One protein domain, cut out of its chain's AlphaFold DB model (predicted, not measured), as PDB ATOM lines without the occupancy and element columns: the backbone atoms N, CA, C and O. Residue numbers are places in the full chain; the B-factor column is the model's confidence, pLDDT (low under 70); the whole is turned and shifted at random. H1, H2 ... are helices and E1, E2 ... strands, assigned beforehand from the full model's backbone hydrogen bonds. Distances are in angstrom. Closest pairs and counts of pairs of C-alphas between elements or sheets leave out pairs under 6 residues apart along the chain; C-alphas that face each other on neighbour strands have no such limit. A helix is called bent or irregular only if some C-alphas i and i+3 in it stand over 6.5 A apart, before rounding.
ATOM      1  N   LEU A 682     257.132 223.919 217.159       93.88
ATOM      2  CA  LEU A 682     256.052 223.219 217.832       93.88
ATOM      3  C   LEU A 682     255.473 222.132 216.929       93.88
ATOM      4  O   LEU A 682     255.149 222.377 215.766       93.88
ATOM      5  N   VAL A 683     255.290 220.953 217.512       93.62
ATOM      6  CA  VAL A 683     254.529 219.844 216.945       93.62
ATOM      7  C   VAL A 683     253.162 219.823 217.597       93.62
ATOM      8  O   VAL A 683     253.061 219.785 218.822       93.62
ATOM      9  N   VAL A 684     252.114 219.812 216.786       92.69
ATOM     10  CA  VAL A 684     250.728 219.647 217.211       92.69
ATOM     11  C   VAL A 684     250.155 218.423 216.520       92.69
ATOM     12  O   VAL A 684     250.357 218.219 215.328       92.69
ATOM     13  N   THR A 685     249.408 217.608 217.250       90.69
ATOM     14  CA  THR A 685     248.726 216.451 216.683       90.69
ATOM     15  C   THR A 685     247.344 216.271 217.295       90.69
ATOM     16  O   THR A 685     247.156 216.544 218.475       90.69
ATOM     17  N   TYR A 686     246.372 215.850 216.489       89.94
ATOM     18  CA  TYR A 686     244.975 215.635 216.878       89.94
ATOM     19  C   TYR A 686     244.332 214.581 215.964       89.94
ATOM     20  O   TYR A 686     244.926 214.187 214.961       89.94
ATOM     21  N   LEU A 687     243.140 214.096 216.303       87.62
ATOM     22  CA  LEU A 687     242.384 213.128 215.508       87.62
ATOM     23  C   LEU A 687     241.478 213.850 214.501       87.62
ATOM     24  O   LEU A 687     240.725 214.753 214.867       87.62
ATOM     25  N   GLY A 688     241.580 213.467 213.227       81.69
ATOM     26  CA  GLY A 688     240.697 213.921 212.153       81.69
ATOM     27  C   GLY A 688     239.345 213.197 212.146       81.69
ATOM     28  O   GLY A 688     239.111 212.265 212.915       81.69
ATOM     29  N   GLU A 689     238.452 213.612 211.244       79.69
ATOM     30  CA  GLU A 689     237.093 213.053 211.110       79.69
ATOM     31  C   GLU A 689     237.078 211.547 210.776       79.69
ATOM     32  O   GLU A 689     236.126 210.842 211.102       79.69
ATOM     33  N   ASP A 690     238.154 211.034 210.177       80.12
ATOM     34  CA  ASP A 690     238.369 209.627 209.828       80.12
ATOM     35  C   ASP A 690     239.086 208.818 210.928       80.12
ATOM     36  O   ASP A 690     239.542 207.701 210.675       80.12
ATOM     37  N   GLN A 691     239.198 209.367 212.147       76.75
ATOM     38  CA  GLN A 691     239.940 208.795 213.283       76.75
ATOM     39  C   GLN A 691     241.443 208.594 213.020       76.75
ATOM     40  O   GLN A 691     242.127 207.917 213.792       76.75
ATOM     41  N   ARG A 692     241.999 209.206 211.965       80.31
ATOM     42  CA  ARG A 692     243.447 209.227 211.742       80.31
ATOM     43  C   ARG A 692     244.080 210.408 212.456       80.31
ATOM     44  O   ARG A 692     243.515 211.497 212.545       80.31
ATOM     45  N   ARG A 693     245.282 210.187 212.981       84.88
ATOM     46  CA  ARG A 693     246.041 211.216 213.685       84.88
ATOM     47  C   ARG A 693     246.738 212.124 212.667       84.88
ATOM     48  O   ARG A 693     247.553 211.670 211.870       84.88
ATOM     49  N   LEU A 694     246.386 213.404 212.705       88.06
ATOM     50  CA  LEU A 694     246.942 214.467 211.876       88.06
ATOM     51  C   LEU A 694     248.078 215.176 212.617       88.06
ATOM     52  O   LEU A 694     248.103 215.211 213.853       88.06
ATOM     53  N   TRP A 695     249.012 215.740 211.855       91.19
ATOM     54  CA  TRP A 695     250.254 216.315 212.360       91.19
ATOM     55  C   TRP A 695     250.490 217.695 211.761       91.19
ATOM     56  O   TRP A 695     250.513 217.852 210.544       91.19
ATOM     57  N   VAL A 696     250.690 218.689 212.619       92.38
ATOM     58  CA  VAL A 696     250.898 220.088 212.240       92.38
ATOM     59  C   VAL A 696     252.173 220.591 212.890       92.38
ATOM     60  O   VAL A 696     252.339 220.485 214.103       92.38
ATOM     61  N   PHE A 697     253.068 221.156 212.090       94.62
ATOM     62  CA  PHE A 697     254.345 221.692 212.553       94.62
ATOM     63  C   PHE A 697     254.405 223.190 212.266       94.62
ATOM     64  O   PHE A 697     253.958 223.628 211.208       94.62
ATOM     65  N   GLY A 698     254.950 223.981 213.191       92.38
ATOM     66  CA  GLY A 698     255.145 225.417 212.987       92.38
ATOM     67  C   GLY A 698     255.835 226.114 214.154       92.38
ATOM     68  O   GLY A 698     256.007 225.535 215.220       92.38
ATOM     69  N   HIS A 699     256.237 227.368 213.973       93.38
ATOM     70  CA  HIS A 699     256.942 228.135 215.001       93.38
ATOM     71  C   HIS A 699     255.964 228.763 215.994       93.38
ATOM     72  O   HIS A 699     255.089 229.541 215.611       93.38
ATOM     73  N   TYR A 700     256.104 228.451 217.277       93.31
ATOM     74  CA  TYR A 700     255.220 228.956 218.315       93.31
ATOM     75  C   TYR A 700     255.640 230.338 218.808       93.31
ATOM     76  O   TYR A 700     256.743 230.534 219.313       93.31
ATOM     77  N   ARG A 701     254.709 231.291 218.738       91.50
ATOM     78  CA  ARG A 701     254.898 232.643 219.258       91.50
ATOM     79  C   ARG A 701     254.108 232.844 220.548       91.50
ATOM     80  O   ARG A 701     252.878 232.855 220.561       91.50
ATOM     81  N   HIS A 702     254.843 233.091 221.626       86.81
ATOM     82  CA  HIS A 702     254.306 233.195 222.985       86.81
ATOM     83  C   HIS A 702     253.407 234.419 223.220       86.81
ATOM     84  O   HIS A 702     252.523 234.367 224.068       86.81
ATOM     85  N   SER A 703     253.626 235.531 222.506       82.44
ATOM     86  CA  SER A 703     252.917 236.796 222.757       82.44
ATOM     87  C   SER A 703     251.414 236.735 222.474       82.44
ATOM     88  O   SER A 703     250.665 237.518 223.051       82.44
ATOM     89  N   ASP A 704     250.982 235.844 221.579       82.31
ATOM     90  CA  ASP A 704     249.593 235.745 221.117       82.31
ATOM     91  C   ASP A 704     249.087 234.302 220.920       82.31
ATOM     92  O   ASP A 704     248.026 234.106 220.335       82.31
ATOM     93  N   ASP A 705     249.800 233.299 221.450       87.31
ATOM     94  CA  ASP A 705     249.427 231.870 221.408       87.31
ATOM     95  C   ASP A 705     249.166 231.353 219.975       87.31
ATOM     96  O   ASP A 705     248.199 230.637 219.693       87.31
ATOM     97  N   MET A 706     250.048 231.741 219.049       89.56
ATOM     98  CA  MET A 706     249.950 231.443 217.616       89.56
ATOM     99  C   MET A 706     251.023 230.448 217.168       89.56
ATOM    100  O   MET A 706     252.187 230.566 217.547       89.56
ATOM    101  N   VAL A 707     250.644 229.520 216.287       92.31
ATOM    102  CA  VAL A 707     251.576 228.675 215.528       92.31
ATOM    103  C   VAL A 707     251.767 229.306 214.152       92.31
ATOM    104  O   VAL A 707     250.859 229.291 213.321       92.31
ATOM    105  N   LEU A 708     252.923 229.924 213.931       90.19
ATOM    106  CA  LEU A 708     253.315 230.569 212.681       90.19
ATOM    107  C   LEU A 708     253.844 229.533 211.689       90.19
ATOM    108  O   LEU A 708     254.448 228.541 212.093       90.19
ATOM    109  N   HIS A 709     253.654 229.783 210.391       91.56
ATOM    110  CA  HIS A 709     254.097 228.872 209.327       91.56
ATOM    111  C   HIS A 709     253.621 227.430 209.558       91.56
ATOM    112  O   HIS A 709     254.396 226.487 209.390       91.56
ATOM    113  N   ALA A 710     252.367 227.266 210.004       90.50
ATOM    114  CA  ALA A 710     251.832 225.956 210.329       90.50
ATOM    115  C   ALA A 710     251.575 225.170 209.039       90.50
ATOM    116  O   ALA A 710     250.878 225.649 208.137       90.50
ATOM    117  N   VAL A 711     252.148 223.975 208.960       89.75
ATOM    118  CA  VAL A 711     252.050 223.077 207.811       89.75
ATOM    119  C   VAL A 711     251.600 221.708 208.298       89.75
ATOM    120  O   VAL A 711     252.139 221.191 209.278       89.75
ATOM    121  N   ASP A 712     250.622 221.133 207.606       88.44
ATOM    122  CA  ASP A 712     250.176 219.767 207.851       88.44
ATOM    123  C   ASP A 712     251.188 218.801 207.206       88.44
ATOM    124  O   ASP A 712     251.428 218.863 205.997       88.44
ATOM    125  N   LEU A 713     251.818 217.940 208.008       84.50
ATOM    126  CA  LEU A 713     252.766 216.935 207.526       84.50
ATOM    127  C   LEU A 713     252.065 215.572 207.433       84.50
ATOM    128  O   LEU A 713     251.547 215.090 208.442       84.50
ATOM    129  N   PRO A 714     252.046 214.921 206.256       73.38
ATOM    130  CA  PRO A 714     251.455 213.598 206.093       73.38
ATOM    131  C   PRO A 714     252.423 212.540 206.639       73.38
ATOM    132  O   PRO A 714     253.174 211.918 205.892       73.38
ATOM    133  N   ILE A 715     252.450 212.399 207.962       81.38
ATOM    134  CA  ILE A 715     253.270 211.420 208.676       81.38
ATOM    135  C   ILE A 715     252.362 210.277 209.122       81.38
ATOM    136  O   ILE A 715     251.379 210.505 209.834       81.38
ATOM    137  N   ASP A 716     252.705 209.050 208.736       72.62
ATOM    138  CA  ASP A 716     252.035 207.864 209.260       72.62
ATOM    139  C   ASP A 716     252.361 207.713 210.748       72.62
ATOM    140  O   ASP A 716     253.515 207.782 211.173       72.62
ATOM    141  N   THR A 717     251.322 207.541 211.564       63.84
ATOM    142  CA  THR A 717     251.512 207.403 213.011       63.84
ATOM    143  C   THR A 717     252.177 206.052 213.291       63.84
ATOM    144  O   THR A 717     251.627 205.030 212.882       63.84
ATOM    145  N   PRO A 718     253.340 206.018 213.960       66.56
ATOM    146  CA  PRO A 718     254.090 204.783 214.186       66.56
ATOM    147  C   PRO A 718     253.329 203.822 215.112       66.56
ATOM    148  O   PRO A 718     252.631 204.257 216.031       66.56
ATOM    149  N   GLU A 719     253.518 202.513 214.927       63.66
ATOM    150  CA  GLU A 719     253.090 201.509 215.907       63.66
ATOM    151  C   GLU A 719     253.966 201.627 217.164       63.66
ATOM    152  O   GLU A 719     255.067 201.083 217.242       63.66
ATOM    153  N   LEU A 720     253.496 202.391 218.151       70.19
ATOM    154  CA  LEU A 720     254.160 202.503 219.448       70.19
ATOM    155  C   LEU A 720     254.028 201.177 220.212       70.19
ATOM    156  O   LEU A 720     252.950 200.581 220.272       70.19
ATOM    157  N   GLY A 721     255.120 200.721 220.837       62.22
ATOM    158  CA  GLY A 721     255.064 199.603 221.781       62.22
ATOM    159  C   GLY A 721     254.106 199.913 222.942       62.22
ATOM    160  O   GLY A 721     253.890 201.077 223.266       62.22
ATOM    161  N   ARG A 722     253.547 198.881 223.599       54.97
ATOM    162  CA  ARG A 722     252.479 199.004 224.623       54.97
ATOM    163  C   ARG A 722     252.755 199.979 225.787       54.97
ATOM    164  O   ARG A 722     251.808 200.311 226.491       54.97
ATOM    165  N   GLU A 723     253.992 200.441 225.977       62.94
ATOM    166  CA  GLU A 723     254.388 201.387 227.032       62.94
ATOM    167  C   GLU A 723     255.253 202.566 226.537       62.94
ATOM    168  O   GLU A 723     255.821 203.291 227.353       62.94
ATOM    169  N   GLU A 724     255.379 202.796 225.223       71.94
ATOM    170  CA  GLU A 724     256.178 203.922 224.724       71.94
ATOM    171  C   GLU A 724     255.328 205.198 224.540       71.94
ATOM    172  O   GLU A 724     254.405 205.195 223.722       71.94
ATOM    173  N   PRO A 725     255.638 206.312 225.236       79.50
ATOM    174  CA  PRO A 725     254.947 207.579 225.026       79.50
ATOM    175  C   PRO A 725     255.404 208.255 223.724       79.50
ATOM    176  O   PRO A 725     256.572 208.178 223.331       79.50
ATOM    177  N   LEU A 726     254.480 208.956 223.061       78.25
ATOM    178  CA  LEU A 726     254.670 209.563 221.736       78.25
ATOM    179  C   LEU A 726     255.823 210.584 221.705       78.25
ATOM    180  O   LEU A 726     256.509 210.734 220.695       78.25
ATOM    181  N   GLU A 727     256.091 211.237 222.833       83.50
ATOM    182  CA  GLU A 727     257.199 212.162 223.060       83.50
ATOM    183  C   GLU A 727     258.572 211.487 222.892       83.50
ATOM    184  O   GLU A 727     259.511 212.118 222.404       83.50
ATOM    185  N   THR A 728     258.696 210.202 223.247       79.94
ATOM    186  CA  THR A 728     259.945 209.430 223.086       79.94
ATOM    187  C   THR A 728     260.217 209.144 221.615       79.94
ATOM    188  O   THR A 728     261.352 209.275 221.149       79.94
ATOM    189  N   TRP A 729     259.170 208.833 220.851       82.75
ATOM    190  CA  TRP A 729     259.277 208.688 219.404       82.75
ATOM    191  C   TRP A 729     259.611 210.023 218.725       82.75
ATOM    192  O   TRP A 729     260.535 210.075 217.911       82.75
ATOM    193  N   LEU A 730     258.941 211.115 219.109       84.12
ATOM    194  CA  LEU A 730     259.240 212.455 218.594       84.12
ATOM    195  C   LEU A 730     260.683 212.857 218.884       84.12
ATOM    196  O   LEU A 730     261.361 213.376 218.003       84.12
ATOM    197  N   PHE A 731     261.183 212.560 220.086       81.06
ATOM    198  CA  PHE A 731     262.569 212.835 220.433       81.06
ATOM    199  C   PHE A 731     263.530 212.041 219.550       81.06
ATOM    200  O   PHE A 731     264.482 212.626 219.047       81.06
ATOM    201  N   ARG A 732     263.302 210.747 219.307       80.56
ATOM    202  CA  ARG A 732     264.195 209.934 218.461       80.56
ATOM    203  C   ARG A 732     264.249 210.421 217.009       80.56
ATOM    204  O   ARG A 732     265.333 210.467 216.442       80.56
ATOM    205  N   ASN A 733     263.120 210.862 216.455       83.12
ATOM    206  CA  ASN A 733     262.999 211.241 215.039       83.12
ATOM    207  C   ASN A 733     263.107 212.758 214.787       83.12
ATOM    208  O   ASN A 733     262.892 213.233 213.674       83.12
ATOM    209  N   ARG A 734     263.440 213.551 215.812       85.69
ATOM    210  CA  ARG A 734     263.343 215.021 215.778       85.69
ATOM    211  C   ARG A 734     264.129 215.700 214.654       85.69
ATOM    212  O   ARG A 734     263.646 216.683 214.101       85.69
ATOM    213  N   HIS A 735     265.310 215.194 214.298       81.62
ATOM    214  CA  HIS A 735     266.133 215.796 213.243       81.62
ATOM    215  C   HIS A 735     265.558 215.525 211.850       81.62
ATOM    216  O   HIS A 735     265.462 216.448 211.045       81.62
ATOM    217  N   GLU A 736     265.096 214.299 211.593       83.12
ATOM    218  CA  GLU A 736     264.421 213.938 210.342       83.12
ATOM    219  C   GLU A 736     263.104 214.706 210.187       83.12
ATOM    220  O   GLU A 736     262.828 215.263 209.127       83.12
ATOM    221  N   LEU A 737     262.328 214.834 211.268       86.88
ATOM    222  CA  LEU A 737     261.083 215.604 211.288       86.88
ATOM    223  C   LEU A 737     261.317 217.110 211.084       86.88
ATOM    224  O   LEU A 737     260.543 217.759 210.381       86.88
ATOM    225  N   ALA A 738     262.388 217.672 211.652       87.31
ATOM    226  CA  ALA A 738     262.763 219.069 211.433       87.31
ATOM    227  C   ALA A 738     263.211 219.320 209.984       87.31
ATOM    228  O   ALA A 738     262.817 220.318 209.379       87.31
ATOM    229  N   GLN A 739     263.989 218.400 209.404       83.56
ATOM    230  CA  GLN A 739     264.382 218.458 207.995       83.56
ATOM    231  C   GLN A 739     263.171 218.313 207.064       83.56
ATOM    232  O   GLN A 739     263.063 219.060 206.090       83.56
ATOM    233  N   LEU A 740     262.234 217.414 207.383       84.88
ATOM    234  CA  LEU A 740     260.980 217.240 206.651       84.88
ATOM    235  C   LEU A 740     260.130 218.515 206.703       84.88
ATOM    236  O   LEU A 740     259.688 218.995 205.661       84.88
ATOM    237  N   TYR A 741     259.954 219.102 207.890       88.06
ATOM    238  CA  TYR A 741     259.243 220.369 208.056       88.06
ATOM    239  C   TYR A 741     259.877 221.488 207.222       88.06
ATOM    240  O   TYR A 741     259.174 222.143 206.455       88.06
ATOM    241  N   GLU A 742     261.196 221.681 207.304       84.56
ATOM    242  CA  GLU A 742     261.897 222.700 206.513       84.56
ATOM    243  C   GLU A 742     261.796 222.442 205.002       84.56
ATOM    244  O   GLU A 742     261.632 223.384 204.222       84.56
ATOM    245  N   GLY A 743     261.842 221.176 204.580       82.75
ATOM    246  CA  GLY A 743     261.631 220.773 203.192       82.75
ATOM    247  C   GLY A 743     260.246 221.165 202.679       82.75
ATOM    248  O   GLY A 743     260.137 221.826 201.644       82.75
ATOM    249  N   VAL A 744     259.188 220.836 203.427       81.69
ATOM    250  CA  VAL A 744     257.807 221.165 203.041       81.69
ATOM    251  C   VAL A 744     257.551 222.673 203.137       81.69
ATOM    252  O   VAL A 744     256.954 223.242 202.220       81.69
ATOM    253  N   ARG A 745     258.077 223.355 204.166       83.31
ATOM    254  CA  ARG A 745     257.939 224.808 204.373       83.31
ATOM    255  C   ARG A 745     258.494 225.631 203.209       83.31
ATOM    256  O   ARG A 745     257.934 226.667 202.858       83.31
ATOM    257  N   ARG A 746     259.579 225.168 202.574       79.81
ATOM    258  CA  ARG A 746     260.160 225.821 201.383       79.81
ATOM    259  C   ARG A 746     259.220 225.799 200.176       79.81
ATOM    260  O   ARG A 746     259.261 226.726 199.374       79.81
ATOM    261  N   SER A 747     258.383 224.769 200.053       76.38
ATOM    262  CA  SER A 747     257.385 224.634 198.980       76.38
ATOM    263  C   SER A 747     255.995 225.168 199.345       76.38
ATOM    264  O   SER A 747     255.239 225.565 198.461       76.38
ATOM    265  N   ASN A 748     255.661 225.209 200.636       79.75
ATOM    266  CA  ASN A 748     254.407 225.719 201.169       79.75
ATOM    267  C   ASN A 748     254.712 226.570 202.413       79.75
ATOM    268  O   ASN A 748     255.040 226.004 203.454       79.75
ATOM    269  N   PRO A 749     254.582 227.909 202.355       75.56
ATOM    270  CA  PRO A 749     255.003 228.803 203.439       75.56
ATOM    271  C   PRO A 749     254.210 228.634 204.751       75.56
ATOM    272  O   PRO A 749     254.560 229.259 205.760       75.56
ATOM    273  N   GLY A 750     253.167 227.796 204.746       83.75
ATOM    274  CA  GLY A 750     252.311 227.506 205.888       83.75
ATOM    275  C   GLY A 750     251.329 228.633 206.190       83.75
ATOM    276  O   GLY A 750     251.452 229.755 205.700       83.75
ATOM    277  N   ILE A 751     250.328 228.333 207.013       87.56
ATOM    278  CA  ILE A 751     249.299 229.295 207.428       87.56
ATOM    279  C   ILE A 751     249.388 229.459 208.939       87.56
ATOM    280  O   ILE A 751     249.458 228.475 209.666       87.56
ATOM    281  N   SER A 752     249.376 230.694 209.434       89.38
ATOM    282  CA  SER A 752     249.362 230.933 210.877       89.38
ATOM    283  C   SER A 752     248.035 230.473 211.486       89.38
ATOM    284  O   SER A 752     246.970 230.908 211.046       89.38
ATOM    285  N   ARG A 753     248.085 229.615 212.510       90.69
ATOM    286  CA  ARG A 753     246.898 229.064 213.185       90.69
ATOM    287  C   ARG A 753     246.923 229.406 214.684       90.69
ATOM    288  O   ARG A 753     247.948 229.170 215.327       90.69
ATOM    289  N   PRO A 754     245.827 229.926 215.268       90.06
ATOM    290  CA  PRO A 754     245.715 230.068 216.718       90.06
ATOM    291  C   PRO A 754     245.762 228.702 217.398       90.06
ATOM    292  O   PRO A 754     244.977 227.810 217.064       90.06
ATOM    293  N   LEU A 755     246.652 228.537 218.380       89.00
ATOM    294  CA  LEU A 755     246.781 227.273 219.107       89.00
ATOM    295  C   LEU A 755     245.507 226.959 219.908       89.00
ATOM    296  O   LEU A 755     245.132 225.798 220.061       89.00
ATOM    297  N   SER A 756     244.786 227.994 220.343       85.25
ATOM    298  CA  SER A 756     243.479 227.895 221.002       85.25
ATOM    299  C   SER A 756     242.402 227.203 220.155       85.25
ATOM    300  O   SER A 756     241.530 226.543 220.720       85.25
ATOM    301  N   THR A 757     242.471 227.308 218.824       86.31
ATOM    302  CA  THR A 757     241.567 226.599 217.905       86.31
ATOM    303  C   THR A 757     241.933 225.120 217.820       86.31
ATOM    304  O   THR A 757     241.050 224.271 217.890       86.31
ATOM    305  N   LEU A 758     243.230 224.804 217.737       86.38
ATOM    306  CA  LEU A 758     243.721 223.423 217.656       86.38
ATOM    307  C   LEU A 758     243.483 222.649 218.961       86.38
ATOM    308  O   LEU A 758     243.119 221.480 218.913       86.38
ATOM    309  N   ARG A 759     243.594 223.310 220.124       88.69
ATOM    310  CA  ARG A 759     243.323 222.720 221.451       88.69
ATOM    311  C   ARG A 759     241.904 222.164 221.625       88.69
ATOM    312  O   ARG A 759     241.679 221.398 222.553       88.69
ATOM    313  N   ARG A 760     240.944 222.582 220.792       85.94
ATOM    314  CA  ARG A 760     239.542 222.128 220.850       85.94
ATOM    315  C   ARG A 760     239.286 220.846 220.053       85.94
ATOM    316  O   ARG A 760     238.156 220.373 220.057       85.94
ATOM    317  N   LEU A 761     240.293 220.339 219.344       88.12
ATOM    318  CA  LEU A 761     240.190 219.144 218.512       88.12
ATOM    319  C   LEU A 761     240.447 217.885 219.349       88.12
ATOM    320  O   LEU A 761     241.277 217.890 220.261       88.12
ATOM    321  N   ASP A 762     239.738 216.803 219.035       82.06
ATOM    322  CA  ASP A 762     239.830 215.553 219.789       82.06
ATOM    323  C   ASP A 762     241.224 214.924 219.678       82.06
ATOM    324  O   ASP A 762     241.867 214.945 218.631       82.06
ATOM    325  N   GLY A 763     241.729 214.370 220.783       81.50
ATOM    326  CA  GLY A 763     243.064 213.761 220.832       81.50
ATOM    327  C   GLY A 763     244.234 214.746 220.691       81.50
ATOM    328  O   GLY A 763     245.349 214.308 220.381       81.50
ATOM    329  N   PHE A 764     243.983 216.048 220.906       89.56
ATOM    330  CA  PHE A 764     244.983 217.112 220.839       89.56
ATOM    331  C   PHE A 764     246.174 216.872 221.777       89.56
ATOM    332  O   PHE A 764     246.019 216.640 222.976       89.56
ATOM    333  N   MET A 765     247.371 217.038 221.229       86.81
ATOM    334  CA  MET A 765     248.636 217.091 221.947       86.81
ATOM    335  C   MET A 765     249.549 218.107 221.258       86.81
ATOM    336  O   MET A 765     249.572 218.187 220.030       86.81
ATOM    337  N   ALA A 766     250.313 218.872 222.037       91.56
ATOM    338  CA  ALA A 766     251.308 219.791 221.502       91.56
ATOM    339  C   ALA A 766     252.584 219.780 222.343       91.56
ATOM    340  O   ALA A 766     252.512 219.864 223.569       91.56
ATOM    341  N   CYS A 767     253.738 219.724 221.686       91.62
ATOM    342  CA  CYS A 767     255.044 219.781 222.337       91.62
ATOM    343  C   CYS A 767     256.092 220.451 221.446       91.62
ATOM    344  O   CYS A 767     255.932 220.526 220.227       91.62
ATOM    345  N   PHE A 768     257.166 220.962 222.043       91.94
ATOM    346  CA  PHE A 768     258.280 221.527 221.277       91.94
ATOM    347  C   PHE A 768     259.151 220.403 220.713       91.94
ATOM    348  O   PHE A 768     259.573 219.529 221.459       91.94
ATOM    349  N   LEU A 769     259.478 220.424 219.419       90.56
ATOM    350  CA  LEU A 769     260.242 219.343 218.783       90.56
ATOM    351  C   LEU A 769     261.657 219.206 219.372       90.56
ATOM    352  O   LEU A 769     262.165 218.096 219.524       90.56
TER     353      LEU A 769
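AT A GLANCE: This is residues 682 to 769 of the 779 residues of an uncharacterized protein of Holophagae bacterium (UniProt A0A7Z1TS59). One strongly twisted antiparallel sheet of five strands has a long, kinked helix, H1, lying across one face and a single short helix, H2, on the opposite face. The long link between E3 and H1, residues 713 to 725, runs out to 22 A from the mean of all C-alphas. The printed part has 88 residues, with two named helices and five named strands in the order E1 E2 E3 H1 E4 H2 E5; the sheet's order is E4 E3 E2 E1 E5, and the class is mixed, helices and strands. It is compact, with a radius of gyration of the C-alphas of 12.8 A and spans of 37 by 28 by 25 A.

HOW THE PARTS SIT: The sheet holds E1, residues 682 to 687, E2, residues 693 to 701, E3, residues 706 to 712, E4, residues 751 to 754, and E5, residues 765 to 768. E1, E2 and E3 form a meander, each strand the antiparallel neighbour of the one before, and E1 and E2, like E2 and E3, are a hairpin. N 684 and O 696 are 2.8 A apart between E1 and E2, and N 699 and O 708 are 2.8 A apart between E2 and E3. The edge strands are E4 and E5: between E4 and E3, N 753 and O 707 are within hydrogen-bond range at 2.9 A, and between E1 and E5, N 683 and O 767 are within hydrogen-bond range at 2.8 A. From edge to edge the strands' lines turn by 113 degrees, and E2 bends by 58 degrees at residue 698. H1, residues 726 to 747, is on the sheet at a height of 9.9 A, over E3, E2 and E5, and runs across the strands, at 72 degrees to E5 on the local plane. The closest C-alphas of H1 and E2 are those of Tyr 741 and Phe 697, 6.8 A apart. H1 is irregular, with C-alphas 732 and 735 8.1 A apart, and has a kink of 74 degrees near residue 733; 15 of its 18 O i to N i+4 pairs are within hydrogen-bond range. H2, residues 755 to 758, is on the opposite face at a height of 7.6 A, only just over none of the strands, with 2 of its 4 C-alphas falling on E1; it is too short for an O i to N i+4 pair. The closest C-alphas of H2 and E3 are those of Leu 755 and Met 706, 5.4 A apart.

IN THESE COORDINATES: E1 begins at C-alpha 682, (256.052, 223.219, 217.832), and is 17.1 A long. E2 is 23.8 A, E3 15.2 A, E4 10.0 A and E5 10.6 A long. H1 runs 27.4 A, from C-alpha 726 at (254.670, 209.563, 221.736) to C-alpha 747, and H2 is 5.1 A long. E5 ends at C-alpha 768, (258.280, 221.527, 221.277).

THE WHOLE: The C-alphas farthest apart, those of Ser 703 and Arg 722, are 37.8 A apart. The first and last printed C-alphas, those of Leu 682 and Leu 769, are 5.8 A apart. The printed part has no cut. The link from E3 to H1, 13 residues, is long. The mean pLDDT of the printed part is 83.9; it is under 70 at residues 717 to 719 and 721 to 723, within that link.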